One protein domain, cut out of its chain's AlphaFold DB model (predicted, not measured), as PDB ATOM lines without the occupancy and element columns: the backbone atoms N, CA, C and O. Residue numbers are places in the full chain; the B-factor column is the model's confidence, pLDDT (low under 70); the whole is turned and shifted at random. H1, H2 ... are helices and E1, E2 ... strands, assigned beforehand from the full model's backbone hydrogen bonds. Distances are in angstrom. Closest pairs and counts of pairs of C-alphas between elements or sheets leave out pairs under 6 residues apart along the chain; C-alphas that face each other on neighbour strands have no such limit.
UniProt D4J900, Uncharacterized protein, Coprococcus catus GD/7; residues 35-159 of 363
ATOM      1  N   SER A  35      12.389 -35.495 -32.795       92.62
ATOM      2  CA  SER A  35      13.635 -35.281 -32.065       92.62
ATOM      3  C   SER A  35      14.542 -36.497 -32.107       92.62
ATOM      4  O   SER A  35      14.082 -37.622 -31.901       92.62
ATOM      5  N   VAL A  36      15.840 -36.257 -32.241       93.38
ATOM      6  CA  VAL A  36      16.888 -37.260 -32.034       93.38
ATOM      7  C   VAL A  36      17.805 -36.843 -30.893       93.38
ATOM      8  O   VAL A  36      17.879 -35.677 -30.496       93.38
ATOM      9  N   THR A  37      18.491 -37.828 -30.326       93.50
ATOM     10  CA  THR A  37      19.597 -37.617 -29.394       93.50
ATOM     11  C   THR A  37      20.811 -38.341 -29.949       93.50
ATOM     12  O   THR A  37      20.720 -39.517 -30.308       93.50
ATOM     13  N   CYS A  38      21.916 -37.621 -30.040       90.94
ATOM     14  CA  CYS A  38      23.180 -38.065 -30.602       90.94
ATOM     15  C   CYS A  38      24.239 -37.991 -29.498       90.94
ATOM     16  O   CYS A  38      24.213 -37.078 -28.672       90.94
ATOM     17  N   ASN A  39      25.150 -38.957 -29.470       89.12
ATOM     18  CA  ASN A  39      26.292 -38.928 -28.559       89.12
ATOM     19  C   ASN A  39      27.506 -38.594 -29.403       89.12
ATOM     20  O   ASN A  39      27.930 -39.460 -30.159       89.12
ATOM     21  N   ALA A  40      27.990 -37.364 -29.285       89.06
ATOM     22  CA  ALA A  40      29.115 -36.856 -30.043       89.06
ATOM     23  C   ALA A  40      30.415 -37.563 -29.642       89.06
ATOM     24  O   ALA A  40      30.643 -37.857 -28.465       89.06
ATOM     25  N   SER A  41      31.333 -37.731 -30.592       86.88
ATOM     26  CA  SER A  41      32.711 -38.176 -30.333       86.88
ATOM     27  C   SER A  41      33.489 -37.291 -29.350       86.88
ATOM     28  O   SER A  41      34.480 -37.738 -28.771       86.88
ATOM     29  N   THR A  42      33.034 -36.061 -29.115       87.31
ATOM     30  CA  THR A  42      33.553 -35.130 -28.099       87.31
ATOM     31  C   THR A  42      33.181 -35.517 -26.661       87.31
ATOM     32  O   THR A  42      33.743 -34.942 -25.726       87.31
ATOM     33  N   GLY A  43      32.259 -36.472 -26.487       87.06
ATOM     34  CA  GLY A  43      31.679 -36.885 -25.206       87.06
ATOM     35  C   GLY A  43      30.339 -36.215 -24.884       87.06
ATOM     36  O   GLY A  43      29.679 -36.610 -23.928       87.06
ATOM     37  N   ASP A  44      29.904 -35.227 -25.673       90.31
ATOM     38  CA  ASP A  44      28.651 -34.513 -25.417       90.31
ATOM     39  C   ASP A  44      27.421 -35.318 -25.875       90.31
ATOM     40  O   ASP A  44      27.405 -35.932 -26.944       90.31
ATOM     41  N   THR A  45      26.334 -35.262 -25.105       92.31
ATOM     42  CA  THR A  45      25.021 -35.751 -25.540       92.31
ATOM     43  C   THR A  45      24.196 -34.580 -26.057       92.31
ATOM     44  O   THR A  45      23.758 -33.716 -25.293       92.31
ATOM     45  N   ILE A  46      23.935 -34.572 -27.361       94.50
ATOM     46  CA  ILE A  46      23.253 -33.491 -28.074       94.50
ATOM     47  C   ILE A  46      21.848 -33.936 -28.474       94.50
ATOM     48  O   ILE A  46      21.643 -35.041 -28.969       94.50
ATOM     49  N   SER A  47      20.860 -33.065 -28.288       95.31
ATOM     50  CA  SER A  47      19.500 -33.260 -28.783       95.31
ATOM     51  C   SER A  47      19.201 -32.280 -29.901       95.31
ATOM     52  O   SER A  47      19.367 -31.073 -29.724       95.31
ATOM     53  N   VAL A  48      18.718 -32.814 -31.021       97.19
ATOM     54  CA  VAL A  48      18.289 -32.046 -32.192       97.19
ATOM     55  C   VAL A  48      16.798 -32.272 -32.394       97.19
ATOM     56  O   VAL A  48      16.332 -33.414 -32.342       97.19
ATOM     57  N   THR A  49      16.048 -31.196 -32.600       95.62
ATOM     58  CA  THR A  49      14.612 -31.225 -32.895       95.62
ATOM     59  C   THR A  49      14.319 -30.524 -34.211       95.62
ATOM     60  O   THR A  49      15.016 -29.572 -34.552       95.62
ATOM     61  N   SER A  50      13.282 -30.965 -34.919       94.56
ATOM     62  CA  SER A  50      12.812 -30.352 -36.167       94.56
ATOM     63  C   SER A  50      11.370 -30.753 -36.464       94.56
ATOM     64  O   SER A  50      10.891 -31.761 -35.954       94.56
ATOM     65  N   ASP A  51      10.675 -30.004 -37.319       92.19
ATOM     66  CA  ASP A  51       9.365 -30.405 -37.855       92.19
ATOM     67  C   ASP A  51       9.470 -31.511 -38.926       92.19
ATOM     68  O   ASP A  51       8.465 -32.087 -39.356       92.19
ATOM     69  N   TYR A  52      10.690 -31.847 -39.354       91.88
ATOM     70  CA  TYR A  52      10.972 -32.967 -40.245       91.88
ATOM     71  C   TYR A  52      11.131 -34.273 -39.470       91.88
ATOM     72  O   TYR A  52      11.486 -34.302 -38.293       91.88
ATOM     73  N   LYS A  53      10.900 -35.396 -40.157       92.44
ATOM     74  CA  LYS A  53      11.181 -36.715 -39.587       92.44
ATOM     75  C   LYS A  53      12.675 -36.941 -39.492       92.44
ATOM     76  O   LYS A  53      13.389 -36.691 -40.458       92.44
ATOM     77  N   MET A  54      13.124 -37.445 -38.348       92.38
ATOM     78  CA  MET A  54      14.544 -37.564 -38.053       92.38
ATOM     79  C   MET A  54      14.959 -38.997 -37.734       92.38
ATOM     80  O   MET A  54      14.195 -39.784 -37.174       92.38
ATOM     81  N   GLN A  55      16.203 -39.316 -38.071       89.62
ATOM     82  CA  GLN A  55      16.893 -40.543 -37.677       89.62
ATOM     83  C   GLN A  55      18.342 -40.204 -37.328       89.62
ATOM     84  O   GLN A  55      18.913 -39.306 -37.944       89.62
ATOM     85  N   SER A  56      18.929 -40.894 -36.349       87.69
ATOM     86  CA  SER A  56      20.328 -40.701 -35.951       87.69
ATOM     87  C   SER A  56      21.080 -42.022 -35.817       87.69
ATOM     88  O   SER A  56      20.490 -43.075 -35.555       87.69
ATOM     89  N   SER A  57      22.396 -41.957 -36.004       84.75
ATOM     90  CA  SER A  57      23.332 -43.061 -35.824       84.75
ATOM     91  C   SER A  57      24.699 -42.510 -35.414       84.75
ATOM     92  O   SER A  57      25.469 -42.054 -36.251       84.75
ATOM     93  N   GLY A  58      25.022 -42.585 -34.119       84.06
ATOM     94  CA  GLY A  58      26.275 -42.037 -33.586       84.06
ATOM     95  C   GLY A  58      26.299 -40.509 -33.651       84.06
ATOM     96  O   GLY A  58      25.414 -39.868 -33.078       84.06
ATOM     97  N   ASP A  59      27.293 -39.973 -34.361       89.19
ATOM     98  CA  ASP A  59      27.516 -38.534 -34.568       89.19
ATOM     99  C   ASP A  59      26.683 -37.975 -35.734       89.19
ATOM    100  O   ASP A  59      26.623 -36.764 -35.930       89.19
ATOM    101  N   GLU A  60      26.016 -38.841 -36.499       92.19
ATOM    102  CA  GLU A  60      25.265 -38.466 -37.695       92.19
ATOM    103  C   GLU A  60      23.754 -38.489 -37.448       92.19
ATOM    104  O   GLU A  60      23.216 -39.311 -36.692       92.19
ATOM    105  N   PHE A  61      23.043 -37.611 -38.143       92.75
ATOM    106  CA  PHE A  61      21.590 -37.585 -38.205       92.75
ATOM    107  C   PHE A  61      21.097 -37.111 -39.573       92.75
ATOM    108  O   PHE A  61      21.836 -36.537 -40.363       92.75
ATOM    109  N   ALA A  62      19.834 -37.387 -39.881       94.31
ATOM    110  CA  ALA A  62      19.232 -37.027 -41.159       94.31
ATOM    111  C   ALA A  62      17.804 -36.519 -40.975       94.31
ATOM    112  O   ALA A  62      17.044 -37.059 -40.166       94.31
ATOM    113  N   PHE A  63      17.438 -35.526 -41.784       94.06
ATOM    114  CA  PHE A  63      16.086 -34.998 -41.919       94.06
ATOM    115  C   PHE A  63      15.436 -35.619 -43.149       94.06
ATOM    116  O   PHE A  63      16.031 -35.693 -44.225       94.06
ATOM    117  N   THR A  64      14.195 -36.073 -43.004       89.38
ATOM    118  CA  THR A  64      13.491 -36.823 -44.043       89.38
ATOM    119  C   THR A  64      12.102 -36.266 -44.308       89.38
ATOM    120  O   THR A  64      11.375 -35.851 -43.398       89.38
ATOM    121  N   LYS A  65      11.710 -36.300 -45.585       85.38
ATOM    122  CA  LYS A  65      10.352 -36.018 -46.053       85.38
ATOM    123  C   LYS A  65       9.815 -37.269 -46.742       85.38
ATOM    124  O   LYS A  65      10.116 -37.560 -47.894       85.38
ATOM    125  N   GLY A  66       9.016 -38.048 -46.019       84.00
ATOM    126  CA  GLY A  66       8.567 -39.352 -46.507       84.00
ATOM    127  C   GLY A  66       9.703 -40.374 -46.486       84.00
ATOM    128  O   GLY A  66      10.088 -40.822 -45.412       84.00
ATOM    129  N   LYS A  67      10.189 -40.789 -47.661       80.75
ATOM    130  CA  LYS A  67      11.317 -41.733 -47.786       80.75
ATOM    131  C   LYS A  67      12.634 -41.049 -48.146       80.75
ATOM    132  O   LYS A  67      13.672 -41.701 -48.091       80.75
ATOM    133  N   ASP A  68      12.570 -39.775 -48.509       85.44
ATOM    134  CA  ASP A  68      13.697 -39.049 -49.068       85.44
ATOM    135  C   ASP A  68      14.421 -38.304 -47.948       85.44
ATOM    136  O   ASP A  68      13.780 -37.696 -47.082       85.44
ATOM    137  N   THR A  69      15.750 -38.372 -47.960       90.81
ATOM    138  CA  THR A  69      16.598 -37.535 -47.104       90.81
ATOM    139  C   THR A  69      16.731 -36.175 -47.769       90.81
ATOM    140  O   THR A  69      17.051 -36.108 -48.952       90.81
ATOM    141  N   VAL A  70      16.436 -35.112 -47.024       89.88
ATOM    142  CA  VAL A  70      16.444 -33.731 -47.532       89.88
ATOM    143  C   VAL A  70      17.612 -32.906 -46.999       89.88
ATOM    144  O   VAL A  70      17.927 -31.876 -47.578       89.88
ATOM    145  N   MET A  71      18.228 -33.348 -45.901       94.56
ATOM    146  CA  MET A  71      19.411 -32.748 -45.286       94.56
ATOM    147  C   MET A  71      20.046 -33.783 -44.353       94.56
ATOM    148  O   MET A  71      19.324 -34.561 -43.712       94.56
ATOM    149  N   THR A  72      21.369 -33.796 -44.260       96.00
ATOM    150  CA  THR A  72      22.122 -34.570 -43.262       96.00
ATOM    151  C   THR A  72      22.767 -33.643 -42.246       96.00
ATOM    152  O   THR A  72      22.898 -32.444 -42.462       96.00
ATOM    153  N   GLY A  73      23.096 -34.188 -41.084       96.12
ATOM    154  CA  GLY A  73      23.771 -33.480 -40.017       96.12
ATOM    155  C   GLY A  73      24.860 -34.345 -39.410       96.12
ATOM    156  O   GLY A  73      24.650 -35.537 -39.185       96.12
ATOM    157  N   ILE A  74      26.012 -33.743 -39.137       96.56
ATOM    158  CA  ILE A  74      27.180 -34.412 -38.566       96.56
ATOM    159  C   ILE A  74      27.669 -33.582 -37.384       96.56
ATOM    160  O   ILE A  74      27.904 -32.380 -37.515       96.56
ATOM    161  N   LEU A  75      27.811 -34.213 -36.222       96.00
ATOM    162  CA  LEU A  75      28.458 -33.611 -35.062       96.00
ATOM    163  C   LEU A  75      29.977 -33.649 -35.243       96.00
ATOM    164  O   LEU A  75      30.551 -34.686 -35.568       96.00
ATOM    165  N   LEU A  76      30.619 -32.507 -35.030       94.12
ATOM    166  CA  LEU A  76      32.027 -32.283 -35.319       94.12
ATOM    167  C   LEU A  76      32.836 -32.102 -34.039       94.12
ATOM    168  O   LEU A  76      32.384 -31.478 -33.074       94.12
ATOM    169  N   SER A  77      34.080 -32.579 -34.076       90.19
ATOM    170  CA  SER A  77      35.098 -32.157 -33.115       90.19
ATOM    171  C   SER A  77      35.445 -30.672 -33.300       90.19
ATOM    172  O   SER A  77      35.186 -30.087 -34.351       90.19
ATOM    173  N   ASP A  78      36.084 -30.066 -32.300       84.12
ATOM    174  CA  ASP A  78      36.631 -28.703 -32.373       84.12
ATOM    175  C   ASP A  78      37.579 -28.521 -33.568       84.12
ATOM    176  O   ASP A  78      37.518 -27.530 -34.299       84.12
ATOM    177  N   LYS A  79      38.430 -29.522 -33.797       84.12
ATOM    178  CA  LYS A  79      39.376 -29.553 -34.906       84.12
ATOM    179  C   LYS A  79      38.669 -29.594 -36.260       84.12
ATOM    180  O   LYS A  79      39.052 -28.843 -37.152       84.12
ATOM    181  N   ASP A  80      37.685 -30.476 -36.422       87.75
ATOM    182  CA  ASP A  80      36.995 -30.630 -37.706       87.75
ATOM    183  C   ASP A  80      36.122 -29.408 -37.986       87.75
ATOM    184  O   ASP A  80      36.169 -28.866 -39.086       87.75
ATOM    185  N   TYR A  81      35.425 -28.896 -36.968       90.38
ATOM    186  CA  TYR A  81      34.683 -27.643 -37.064       90.38
ATOM    187  C   TYR A  81      35.573 -26.485 -37.518       90.38
ATOM    188  O   TYR A  81      35.212 -25.776 -38.450       90.38
ATOM    189  N   THR A  82      36.749 -26.315 -36.901       81.56
ATOM    190  CA  THR A  82      37.696 -25.252 -37.283       81.56
ATOM    191  C   THR A  82      38.118 -25.386 -38.743       81.56
ATOM    192  O   THR A  82      38.172 -24.392 -39.452       81.56
ATOM    193  N   ALA A  83      38.355 -26.609 -39.222       81.50
ATOM    194  CA  ALA A  83      38.734 -26.829 -40.613       81.50
ATOM    195  C   ALA A  83      37.611 -26.453 -41.600       81.50
ATOM    196  O   ALA A  83      37.891 -25.820 -42.617       81.50
ATOM    197  N   TYR A  84      36.353 -26.795 -41.294       87.31
ATOM    198  CA  TYR A  84      35.198 -26.349 -42.085       87.31
ATOM    199  C   TYR A  84      35.012 -24.834 -42.018       87.31
ATOM    200  O   TYR A  84      34.781 -24.204 -43.044       87.31
ATOM    201  N   PHE A  85      35.143 -24.250 -40.825       85.06
ATOM    202  CA  PHE A  85      34.990 -22.816 -40.613       85.06
ATOM    203  C   PHE A  85      36.033 -22.041 -41.415       85.06
ATOM    204  O   PHE A  85      35.674 -21.158 -42.184       85.06
ATOM    205  N   ASP A  86      37.311 -22.406 -41.298       78.44
ATOM    206  CA  ASP A  86      38.384 -21.770 -42.057       78.44
ATOM    207  C   ASP A  86      38.132 -21.909 -43.563       78.44
ATOM    208  O   ASP A  86      38.136 -20.902 -44.262       78.44
ATOM    209  N   THR A  87      37.796 -23.112 -44.046       79.88
ATOM    210  CA  THR A  87      37.506 -23.365 -45.472       79.88
ATOM    211  C   THR A  87      36.355 -22.505 -45.989       79.88
ATOM    212  O   THR A  87      36.507 -21.864 -47.022       79.88
ATOM    213  N   ALA A  88      35.233 -22.434 -45.263       81.31
ATOM    214  CA  ALA A  88      34.062 -21.652 -45.670       81.31
ATOM    215  C   ALA A  88      34.374 -20.157 -45.844       81.31
ATOM    216  O   ALA A  88      33.671 -19.459 -46.571       81.31
ATOM    217  N   TYR A  89      35.415 -19.676 -45.166       75.50
ATOM    218  CA  TYR A  89      35.885 -18.307 -45.265       75.50
ATOM    219  C   TYR A  89      37.042 -18.140 -46.260       75.50
ATOM    220  O   TYR A  89      37.115 -17.102 -46.894       75.50
ATOM    221  N   THR A  90      37.977 -19.080 -46.396       68.25
ATOM    222  CA  THR A  90      39.205 -18.870 -47.194       68.25
ATOM    223  C   THR A  90      39.161 -19.474 -48.590       68.25
ATOM    224  O   THR A  90      39.947 -19.083 -49.445       68.25
ATOM    225  N   ASP A  91      38.317 -20.478 -48.819       73.44
ATOM    226  CA  ASP A  91      38.186 -21.098 -50.135       73.44
ATOM    227  C   ASP A  91      37.273 -20.228 -51.004       73.44
ATOM    228  O   ASP A  91      36.105 -20.042 -50.672       73.44
ATOM    229  N   GLY A  92      37.791 -19.708 -52.116       60.72
ATOM    230  CA  GLY A  92      37.020 -18.856 -53.023       60.72
ATOM    231  C   GLY A  92      35.831 -19.564 -53.679       60.72
ATOM    232  O   GLY A  92      34.860 -18.918 -54.068       60.72
ATOM    233  N   ALA A  93      35.827 -20.904 -53.710       75.69
ATOM    234  CA  ALA A  93      34.646 -21.663 -54.104       75.69
ATOM    235  C   ALA A  93      33.492 -21.531 -53.099       75.69
ATOM    236  O   ALA A  93      32.372 -21.903 -53.449       75.69
ATOM    237  N   CYS A  94      33.749 -21.048 -51.875       78.38
ATOM    238  CA  CYS A  94      32.766 -20.843 -50.821       78.38
ATOM    239  C   CYS A  94      32.272 -19.390 -50.759       78.38
ATOM    240  O   CYS A  94      33.021 -18.437 -50.955       78.38
ATOM    241  N   LYS A  95      31.000 -19.206 -50.397       79.19
ATOM    242  CA  LYS A  95      30.393 -17.892 -50.153       79.19
ATOM    243  C   LYS A  95      29.501 -17.931 -48.924       79.19
ATOM    244  O   LYS A  95      28.555 -18.717 -48.859       79.19
ATOM    245  N   ILE A  96      29.770 -17.056 -47.957       84.06
ATOM    246  CA  ILE A  96      28.929 -16.915 -46.765       84.06
ATOM    247  C   ILE A  96      27.617 -16.207 -47.143       84.06
ATOM    248  O   ILE A  96      27.611 -15.103 -47.679       84.06
ATOM    249  N   ILE A  97      26.493 -16.854 -46.847       86.19
ATOM    250  CA  ILE A  97      25.125 -16.408 -47.143       86.19
ATOM    251  C   ILE A  97      24.497 -15.707 -45.937       86.19
ATOM    252  O   ILE A  97      23.908 -14.638 -46.078       86.19
ATOM    253  N   ASP A  98      24.586 -16.314 -44.755       83.25
ATOM    254  CA  ASP A  98      24.022 -15.786 -43.506       83.25
ATOM    255  C   ASP A  98      24.941 -16.140 -42.328       83.25
ATOM    256  O   ASP A  98      25.738 -17.072 -42.407       83.25
ATOM    257  N   LYS A  99      24.844 -15.402 -41.224       87.31
ATOM    258  CA  LYS A  99      25.456 -15.780 -39.943       87.31
ATOM    259  C   LYS A  99      24.582 -15.322 -38.791       87.31
ATOM    260  O   LYS A  99      23.968 -14.255 -38.859       87.31
ATOM    261  N   GLY A 100      24.544 -16.078 -37.707       83.56
ATOM    262  CA  GLY A 100      23.683 -15.717 -36.592       83.56
ATOM    263  C   GLY A 100      23.883 -16.557 -35.348       83.56
ATOM    264  O   GLY A 100      24.641 -17.521 -35.322       83.56
ATOM    265  N   LYS A 101      23.162 -16.171 -34.297       87.38
ATOM    266  CA  LYS A 101      23.095 -16.904 -33.038       87.38
ATOM    267  C   LYS A 101      21.640 -17.146 -32.676       87.38
ATOM    268  O   LYS A 101      20.969 -16.260 -32.153       87.38
ATOM    269  N   ASP A 102      21.156 -18.333 -32.996       85.75
ATOM    270  CA  ASP A 102      19.768 -18.744 -32.803       85.75
ATOM    271  C   ASP A 102      19.691 -20.276 -32.727       85.75
ATOM    272  O   ASP A 102      20.656 -20.963 -33.052       85.75
ATOM    273  N   LYS A 103      18.559 -20.840 -32.289       89.38
ATOM    274  CA  LYS A 103      18.298 -22.297 -32.336       89.38
ATOM    275  C   LYS A 103      19.315 -23.150 -31.558       89.38
ATOM    276  O   LYS A 103      19.472 -24.338 -31.828       89.38
ATOM    277  N   GLY A 104      19.995 -22.550 -30.577       91.38
ATOM    278  CA  GLY A 104      21.073 -23.187 -29.809       91.38
ATOM    279  C   GLY A 104      22.409 -23.281 -30.551       91.38
ATOM    280  O   GLY A 104      23.312 -23.974 -30.084       91.38
ATOM    281  N   LEU A 105      22.540 -22.576 -31.675       93.25
ATOM    282  CA  LEU A 105      23.723 -22.529 -32.517       93.25
ATOM    283  C   LEU A 105      24.259 -21.104 -32.631       93.25
ATOM    284  O   LEU A 105      23.507 -20.131 -32.631       93.25
ATOM    285  N   GLU A 106      25.569 -21.002 -32.783       91.06
ATOM    286  CA  GLU A 106      26.236 -19.874 -33.422       91.06
ATOM    287  C   GLU A 106      26.703 -20.355 -34.793       91.06
ATOM    288  O   GLU A 106      27.536 -21.253 -34.872       91.06
ATOM    289  N   TYR A 107      26.083 -19.867 -35.864       93.00
ATOM    290  CA  TYR A 107      26.161 -20.490 -37.180       93.00
ATOM    291  C   TYR A 107      26.607 -19.535 -38.276       93.00
ATOM    292  O   TYR A 107      26.336 -18.333 -38.231       93.00
ATOM    293  N   ILE A 108      27.210 -20.123 -39.304       92.00
ATOM    294  CA  ILE A 108      27.290 -19.581 -40.655       92.00
ATOM    295  C   ILE A 108      26.434 -20.453 -41.578       92.00
ATOM    296  O   ILE A 108      26.383 -21.673 -41.434       92.00
ATOM    297  N   TYR A 109      25.737 -19.818 -42.508       93.31
ATOM    298  CA  TYR A 109      25.126 -20.435 -43.674       93.31
ATOM    299  C   TYR A 109      26.008 -20.074 -44.855       93.31
ATOM    300  O   TYR A 109      26.261 -18.889 -45.067       93.31
ATOM    301  N   TYR A 110      26.488 -21.047 -45.610       88.06
ATOM    302  CA  TYR A 110      27.348 -20.798 -46.756       88.06
ATOM    303  C   TYR A 110      26.962 -21.701 -47.916       88.06
ATOM    304  O   TYR A 110      26.196 -22.658 -47.782       88.06
ATOM    305  N   THR A 111      27.469 -21.351 -49.083       86.69
ATOM    306  CA  THR A 111      27.419 -22.197 -50.262       86.69
ATOM    307  C   THR A 111      28.820 -22.482 -50.749       86.69
ATOM    308  O   THR A 111      29.728 -21.714 -50.441       86.69
ATOM    309  N   TYR A 112      28.993 -23.568 -51.492       83.88
ATOM    310  CA  TYR A 112      30.199 -23.789 -52.267       83.88
ATOM    311  C   TYR A 112      29.892 -24.398 -53.635       83.88
ATOM    312  O   TYR A 112      28.907 -25.126 -53.796       83.88
ATOM    313  N   THR A 113      30.752 -24.115 -54.613       74.94
ATOM    314  CA  THR A 113      30.631 -24.638 -55.981       74.94
ATOM    315  C   THR A 113      31.565 -25.828 -56.199       74.94
ATOM    316  O   THR A 113      32.759 -25.765 -55.909       74.94
ATOM    317  N   LYS A 114      31.045 -26.919 -56.770       68.19
ATOM    318  CA  LYS A 114      31.821 -28.086 -57.203       68.19
ATOM    319  C   LYS A 114      31.493 -28.425 -58.656       68.19
ATOM    320  O   LYS A 114      30.505 -29.092 -58.947       68.19
ATOM    321  N   GLY A 115      32.363 -28.010 -59.575       72.88
ATOM    322  CA  GLY A 115      32.065 -28.092 -61.008       72.88
ATOM    323  C   GLY A 115      30.929 -27.131 -61.362       72.88
ATOM    324  O   GLY A 115      31.052 -25.942 -61.090       72.88
ATOM    325  N   ASP A 116      29.836 -27.649 -61.927       65.62
ATOM    326  CA  ASP A 116      28.620 -26.871 -62.224       65.62
ATOM    327  C   ASP A 116      27.586 -26.892 -61.077       65.62
ATOM    328  O   ASP A 116      26.590 -26.166 -61.141       65.62
ATOM    329  N   ASP A 117      27.806 -27.715 -60.046       73.81
ATOM    330  CA  ASP A 117      26.867 -27.904 -58.939       73.81
ATOM    331  C   ASP A 117      27.168 -26.927 -57.796       73.81
ATOM    332  O   ASP A 117      28.320 -26.739 -57.402       73.81
ATOM    333  N   ILE A 118      26.117 -26.337 -57.235       79.06
ATOM    334  CA  ILE A 118      26.176 -25.457 -56.065       79.06
ATOM    335  C   ILE A 118      25.557 -26.214 -54.894       79.06
ATOM    336  O   ILE A 118      24.468 -26.763 -55.042       79.06
ATOM    337  N   THR A 119      26.207 -26.217 -53.735       88.00
ATOM    338  CA  THR A 119      25.682 -26.835 -52.507       88.00
ATOM    339  C   THR A 119      25.485 -25.780 -51.426       88.00
ATOM    340  O   THR A 119      26.274 -24.846 -51.331       88.00
ATOM    341  N   TYR A 120      24.448 -25.929 -50.603       90.12
ATOM    342  CA  TYR A 120      24.112 -25.036 -49.491       90.12
ATOM    343  C   TYR A 120      24.238 -25.760 -48.142       90.12
ATOM    344  O   TYR A 120      23.624 -26.810 -47.957       90.12
ATOM    345  N   GLU A 121      24.970 -25.190 -47.180       95.94
ATOM    346  CA  GLU A 121      25.269 -25.835 -45.890       95.94
ATOM    347  C   GLU A 121      25.264 -24.854 -44.717       95.94
ATOM    348  O   GLU A 121      25.678 -23.703 -44.849       95.94
ATOM    349  N   TYR A 122      24.853 -25.328 -43.539       96.81
ATOM    350  CA  TYR A 122      25.030 -24.590 -42.287       96.81
ATOM    351  C   TYR A 122      26.132 -25.230 -41.453       96.81
ATOM    352  O   TYR A 122      26.065 -26.415 -41.140       96.81
ATOM    353  N   LEU A 123      27.093 -24.433 -41.002       96.25
ATOM    354  CA  LEU A 123      28.081 -24.837 -40.008       96.25
ATOM    355  C   LEU A 123      27.801 -24.075 -38.711       96.25
ATOM    356  O   LEU A 123      27.840 -22.847 -38.685       96.25
ATOM    357  N   GLY A 124      27.508 -24.791 -37.628       94.44
ATOM    358  CA  GLY A 124      27.096 -24.217 -36.348       94.44
ATOM    359  C   GLY A 124      27.920 -24.715 -35.167       94.44
ATOM    360  O   GLY A 124      28.159 -25.908 -35.031       94.44
ATOM    361  N   TRP A 125      28.340 -23.816 -34.288       93.25
ATOM    362  CA  TRP A 125      28.858 -24.176 -32.974       93.25
ATOM    363  C   TRP A 125      27.701 -24.328 -31.990       93.25
ATOM    364  O   TRP A 125      26.859 -23.431 -31.879       93.25
ATOM    365  N   ILE A 126      27.633 -25.448 -31.266       93.12
ATOM    366  CA  ILE A 126      26.543 -25.697 -30.317       93.12
ATOM    367  C   ILE A 126      26.799 -24.916 -29.028       93.12
ATOM    368  O   ILE A 126      27.789 -25.120 -28.323       93.12
ATOM    369  N   VAL A 127      25.872 -24.023 -28.682       88.25
ATOM    370  CA  VAL A 127      26.005 -23.153 -27.510       88.25
ATOM    371  C   VAL A 127      26.025 -23.991 -26.227       88.25
ATOM    372  O   VAL A 127      25.073 -24.709 -25.921       88.25
ATOM    373  N   GLY A 128      27.102 -23.854 -25.447       84.06
ATOM    374  CA  GLY A 128      27.303 -24.589 -24.192       84.06
ATOM    375  C   GLY A 128      27.910 -25.988 -24.360       84.06
ATOM    376  O   GLY A 128      27.803 -26.798 -23.445       84.06
ATOM    377  N   SER A 129      28.518 -26.275 -25.513       87.19
ATOM    378  CA  SER A 129      29.150 -27.553 -25.854       87.19
ATOM    379  C   SER A 129      30.545 -27.333 -26.455       87.19
ATOM    380  O   SER A 129      30.924 -26.202 -26.758       87.19
ATOM    381  N   ASN A 130      31.315 -28.418 -26.603       84.25
ATOM    382  CA  ASN A 130      32.573 -28.449 -27.362       84.25
ATOM    383  C   ASN A 130      32.403 -29.134 -28.728       84.25
ATOM    384  O   ASN A 130      33.353 -29.707 -29.261       84.25
ATOM    385  N   THR A 131      31.170 -29.152 -29.230       91.19
ATOM    386  CA  THR A 131      30.756 -29.895 -30.414       91.19
ATOM    387  C   THR A 131      30.241 -28.919 -31.457       91.19
ATOM    388  O   THR A 131      29.327 -28.130 -31.198       91.19
ATOM    389  N   GLY A 132      30.823 -28.993 -32.646       94.19
ATOM    390  CA  GLY A 132      30.280 -28.342 -33.827       94.19
ATOM    391  C   GLY A 132      29.183 -29.190 -34.464       94.19
ATOM    392  O   GLY A 132      29.034 -30.373 -34.170       94.19
ATOM    393  N   VAL A 133      28.429 -28.607 -35.379       96.81
ATOM    394  CA  VAL A 133      27.507 -29.327 -36.248       96.81
ATOM    395  C   VAL A 133      27.635 -28.790 -37.663       96.81
ATOM    396  O   VAL A 133      27.597 -27.581 -37.874       96.81
ATOM    397  N   LEU A 134      27.787 -29.690 -38.626       97.56
ATOM    398  CA  LEU A 134      27.595 -29.396 -40.041       97.56
ATOM    399  C   LEU A 134      26.226 -29.931 -40.447       97.56
ATOM    400  O   LEU A 134      25.914 -31.084 -40.162       97.56
ATOM    401  N   LEU A 135      25.411 -29.094 -41.076       97.56
ATOM    402  CA  LEU A 135      24.146 -29.464 -41.694       97.56
ATOM    403  C   LEU A 135      24.325 -29.366 -43.210       97.56
ATOM    404  O   LEU A 135      24.351 -28.270 -43.773       97.56
ATOM    405  N   GLU A 136      24.465 -30.522 -43.843       94.62
ATOM    406  CA  GLU A 136      24.713 -30.662 -45.274       94.62
ATOM    407  C   GLU A 136      23.370 -30.667 -46.008       94.62
ATOM    408  O   GLU A 136      22.551 -31.589 -45.866       94.62
ATOM    409  N   GLY A 137      23.114 -29.599 -46.756       88.94
ATOM    410  CA  GLY A 137      21.957 -29.502 -47.631       88.94
ATOM    411  C   GLY A 137      22.214 -30.152 -48.988       88.94
ATOM    412  O   GLY A 137      22.790 -31.231 -49.109       88.94
ATOM    413  N   GLY A 138      21.747 -29.481 -50.032       86.06
ATOM    414  CA  GLY A 138      21.950 -29.888 -51.418       86.06
ATOM    415  C   GLY A 138      21.969 -28.669 -52.325       86.06
ATOM    416  O   GLY A 138      22.369 -27.590 -51.898       86.06
ATOM    417  N   ASP A 139      21.465 -28.822 -53.542       83.12
ATOM    418  CA  ASP A 139      21.393 -27.777 -54.573       83.12
ATOM    419  C   ASP A 139      20.259 -26.755 -54.379       83.12
ATOM    420  O   ASP A 139      20.138 -25.777 -55.118       83.12
ATOM    421  N   SER A 140      19.416 -26.952 -53.364       85.44
ATOM    422  CA  SER A 140      18.257 -26.107 -53.104       85.44
ATOM    423  C   SER A 140      18.461 -25.208 -51.886       85.44
ATOM    424  O   SER A 140      18.279 -25.638 -50.743       85.44
ATOM    425  N   LYS A 141      18.736 -23.920 -52.133       85.50
ATOM    426  CA  LYS A 141      18.787 -22.861 -51.105       85.50
ATOM    427  C   LYS A 141      17.523 -22.832 -50.244       85.50
ATOM    428  O   LYS A 141      17.598 -22.855 -49.016       85.50
ATOM    429  N   SER A 142      16.358 -22.834 -50.903       80.88
ATOM    430  CA  SER A 142      15.043 -22.780 -50.248       80.88
ATOM    431  C   SER A 142      14.809 -23.991 -49.354       80.88
ATOM    432  O   SER A 142      14.479 -23.808 -48.192       80.88
ATOM    433  N   LEU A 143      15.019 -25.216 -49.851       87.00
ATOM    434  CA  LEU A 143      14.795 -26.413 -49.038       87.00
ATOM    435  C   LEU A 143      15.767 -26.478 -47.855       87.00
ATOM    436  O   LEU A 143      15.365 -26.859 -46.759       87.00
ATOM    437  N   THR A 144      17.026 -26.090 -48.072       91.25
ATOM    438  CA  THR A 144      18.048 -26.050 -47.019       91.25
ATOM    439  C   THR A 144      17.642 -25.069 -45.913       91.25
ATOM    440  O   THR A 144      17.653 -25.431 -44.736       91.25
ATOM    441  N   SER A 145      17.197 -23.865 -46.289       89.50
ATOM    442  CA  SER A 145      16.706 -22.850 -45.345       89.50
ATOM    443  C   SER A 145      15.427 -23.304 -44.625       89.50
ATOM    444  O   SER A 145      15.350 -23.215 -43.404       89.50
ATOM    445  N   ASP A 146      14.463 -23.878 -45.355       89.06
ATOM    446  CA  ASP A 146      13.193 -24.369 -44.801       89.06
ATOM    447  C   ASP A 146      13.410 -25.459 -43.739       89.06
ATOM    448  O   ASP A 146      12.712 -25.495 -42.725       89.06
ATOM    449  N   VAL A 147      14.372 -26.367 -43.952       93.69
ATOM    450  CA  VAL A 147      14.725 -27.373 -42.941       93.69
ATOM    451  C   VAL A 147      15.363 -26.689 -41.734       93.69
ATOM    452  O   VAL A 147      14.897 -26.912 -40.611       93.69
ATOM    453  N   PHE A 148      16.374 -25.839 -41.949       95.44
ATOM    454  CA  PHE A 148      17.099 -25.148 -40.878       95.44
ATOM    455  C   PHE A 148      16.191 -24.280 -39.996       95.44
ATOM    456  O   PHE A 148      16.350 -24.270 -38.775       95.44
ATOM    457  N   ASP A 149      15.186 -23.619 -40.572       93.62
ATOM    458  CA  ASP A 149      14.225 -22.788 -39.837       93.62
ATOM    459  C   ASP A 149      13.441 -23.560 -38.770       93.62
ATOM    460  O   ASP A 149      12.992 -22.978 -37.779       93.62
ATOM    461  N   THR A 150      13.329 -24.880 -38.928       94.44
ATOM    462  CA  THR A 150      12.665 -25.764 -37.962       94.44
ATOM    463  C   THR A 150      13.629 -26.384 -36.950       94.44
ATOM    464  O   THR A 150      13.179 -26.983 -35.973       94.44
ATOM    465  N   VAL A 151      14.944 -26.280 -37.172       95.88
ATOM    466  CA  VAL A 151      15.955 -26.921 -36.327       95.88
ATOM    467  C   VAL A 151      16.033 -26.230 -34.966       95.88
ATOM    468  O   VAL A 151      15.942 -25.014 -34.835       95.88
ATOM    469  N   SER A 152      16.237 -27.011 -33.912       95.06
ATOM    470  CA  SER A 152      16.756 -26.513 -32.636       95.06
ATOM    471  C   SER A 152      17.690 -27.542 -32.023       95.06
ATOM    472  O   SER A 152      17.393 -28.738 -32.014       95.06
ATOM    473  N   VAL A 153      18.823 -27.074 -31.509       95.94
ATOM    474  CA  VAL A 153      19.882 -27.900 -30.929       95.94
ATOM    475  C   VAL A 153      20.039 -27.557 -29.452       95.94
ATOM    476  O   VAL A 153      19.974 -26.398 -29.049       95.94
ATOM    477  N   SER A 154      20.207 -28.572 -28.606       92.56
ATOM    478  CA  SER A 154      20.425 -28.382 -27.170       92.56
ATOM    479  C   SER A 154      21.349 -29.443 -26.589       92.56
ATOM    480  O   SER A 154      21.310 -30.607 -26.990       92.56
ATOM    481  N   VAL A 155      22.143 -29.050 -25.596       92.88
ATOM    482  CA  VAL A 155      23.011 -29.955 -24.836       92.88
ATOM    483  C   VAL A 155      22.184 -30.650 -23.753       92.88
ATOM    484  O   VAL A 155      21.487 -29.992 -22.977       92.88
ATOM    485  N   LYS A 156      22.216 -31.985 -23.717       91.62
ATOM    486  CA  LYS A 156      21.573 -32.795 -22.667       91.62
ATOM    487  C   LYS A 156      22.545 -33.178 -21.562       91.62
ATOM    488  O   LYS A 156      22.146 -33.160 -20.401       91.62
ATOM    489  N   ASP A 157      23.770 -33.521 -21.937       88.00
ATOM    490  CA  ASP A 157      24.858 -33.860 -21.026       88.00
ATOM    491  C   ASP A 157      26.195 -33.466 -21.661       88.00
ATOM    492  O   ASP A 157      26.317 -33.466 -22.888       88.00
ATOM    493  N   THR A 158      27.176 -33.108 -20.837       83.50
ATOM    494  CA  THR A 158      28.527 -32.759 -21.291       83.50
ATOM    495  C   THR A 158      29.560 -33.257 -20.289       83.50
ATOM    496  O   THR A 158      29.405 -33.090 -19.079       83.50
ATOM    497  N   GLU A 159      30.627 -33.888 -20.786       68.50
ATOM    498  CA  GLU A 159      31.691 -34.447 -19.941       68.50
ATOM    499  C   GLU A 159      32.674 -33.384 -19.413       68.50
ATOM    500  O   GLU A 159      33.510 -33.684 -18.557       68.50
TER     501      GLU A 159
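What this domain is: This is residues 35 to 159 of the 363 residues of an uncharacterized protein of Coprococcus catus GD/7 (UniProt D4J900). A twisted, curled wall of seven antiparallel strands has H1 over one face, while H2 and a small second sheet of three strands, E1 E2 E10, partly cover the other. The two sheets make a loose sandwich, partly face to face, with their strands crossed at 47 degrees. The printed part has 125 residues, with two named helices and ten named strands in the order E1 E2 E3 E4 E5 H1 E6 E7 E8 E9 H2 E10, and its class is mixed, helices and strands. The large sheet runs E3 E4 E5 E9 E8 E7 E6, and both sheets are antiparallel. The whole is compact, with a radius of gyration of the C-alphas of 13.7 A and spans of 41 by 34 by 23 A.

Where its parts are: Start in the large sheet with E8, residues 117 to 126, which runs 28.7 A from C-alpha 117 at (26.867, -27.904, -58.939) to C-alpha 126 at (26.543, -25.697, -30.317). Its sheet also holds E7, residues 105 to 114, 26.6 A; E6, residues 94 to 102, 22.3 A; E9, residues 132 to 136; E5, residues 68 to 76, 23.9 A; E4, residues 60 to 65; and E3, residues 53 to 57. H1, residues 78 to 90, is 18.0 A long, and H2, residues 141 to 150, is 14.8 A. The small sheet holds E1, residues 35 to 39, E2, residues 45 to 50, and E10, residues 152 to 157, which ends at C-alpha 157, (24.858, -33.860, -21.026).

How they stand to each other: In the large sheet, E3 E4 E5 and E6 E7 E8 E9 are meanders, each strand the antiparallel neighbour of the one before. Look for N 123 and O 108, 2.9 A, between E8 and E7, and N 74 and O 134, 2.9 A, between E5 and E9. E6 bends by 54 degrees at residue 97. H1 is on this sheet at a height of 8.3 A, slantwise to the strands, and its closest C-alphas to E9 are those of Tyr 81 and Gly 132, 5.5 A. H2 is on the opposite face, over E9, at a height of 6.5 A: three layers, with helices on both faces. In the small sheet, N 36 and O 48, 2.9 A, join E1 to E2 within hydrogen-bond range. Across the sandwich, two sheets face to face, the closest C-alphas of E1 and E3 are those of Val 36 and Ser 56, 6.2 A. Every O i to N i+4 pair is within hydrogen-bond range in H1, and 5 of 6 in H2.

The domain as a whole: The two farthest C-alphas, those of Asp 116 and Glu 159, are 43.1 A apart. The printed part has no cut, and its links between named elements are tight. Look at residues 90, 92, 114, 116 and 159 for pLDDT under 70; the mean of the printed part is 88.0.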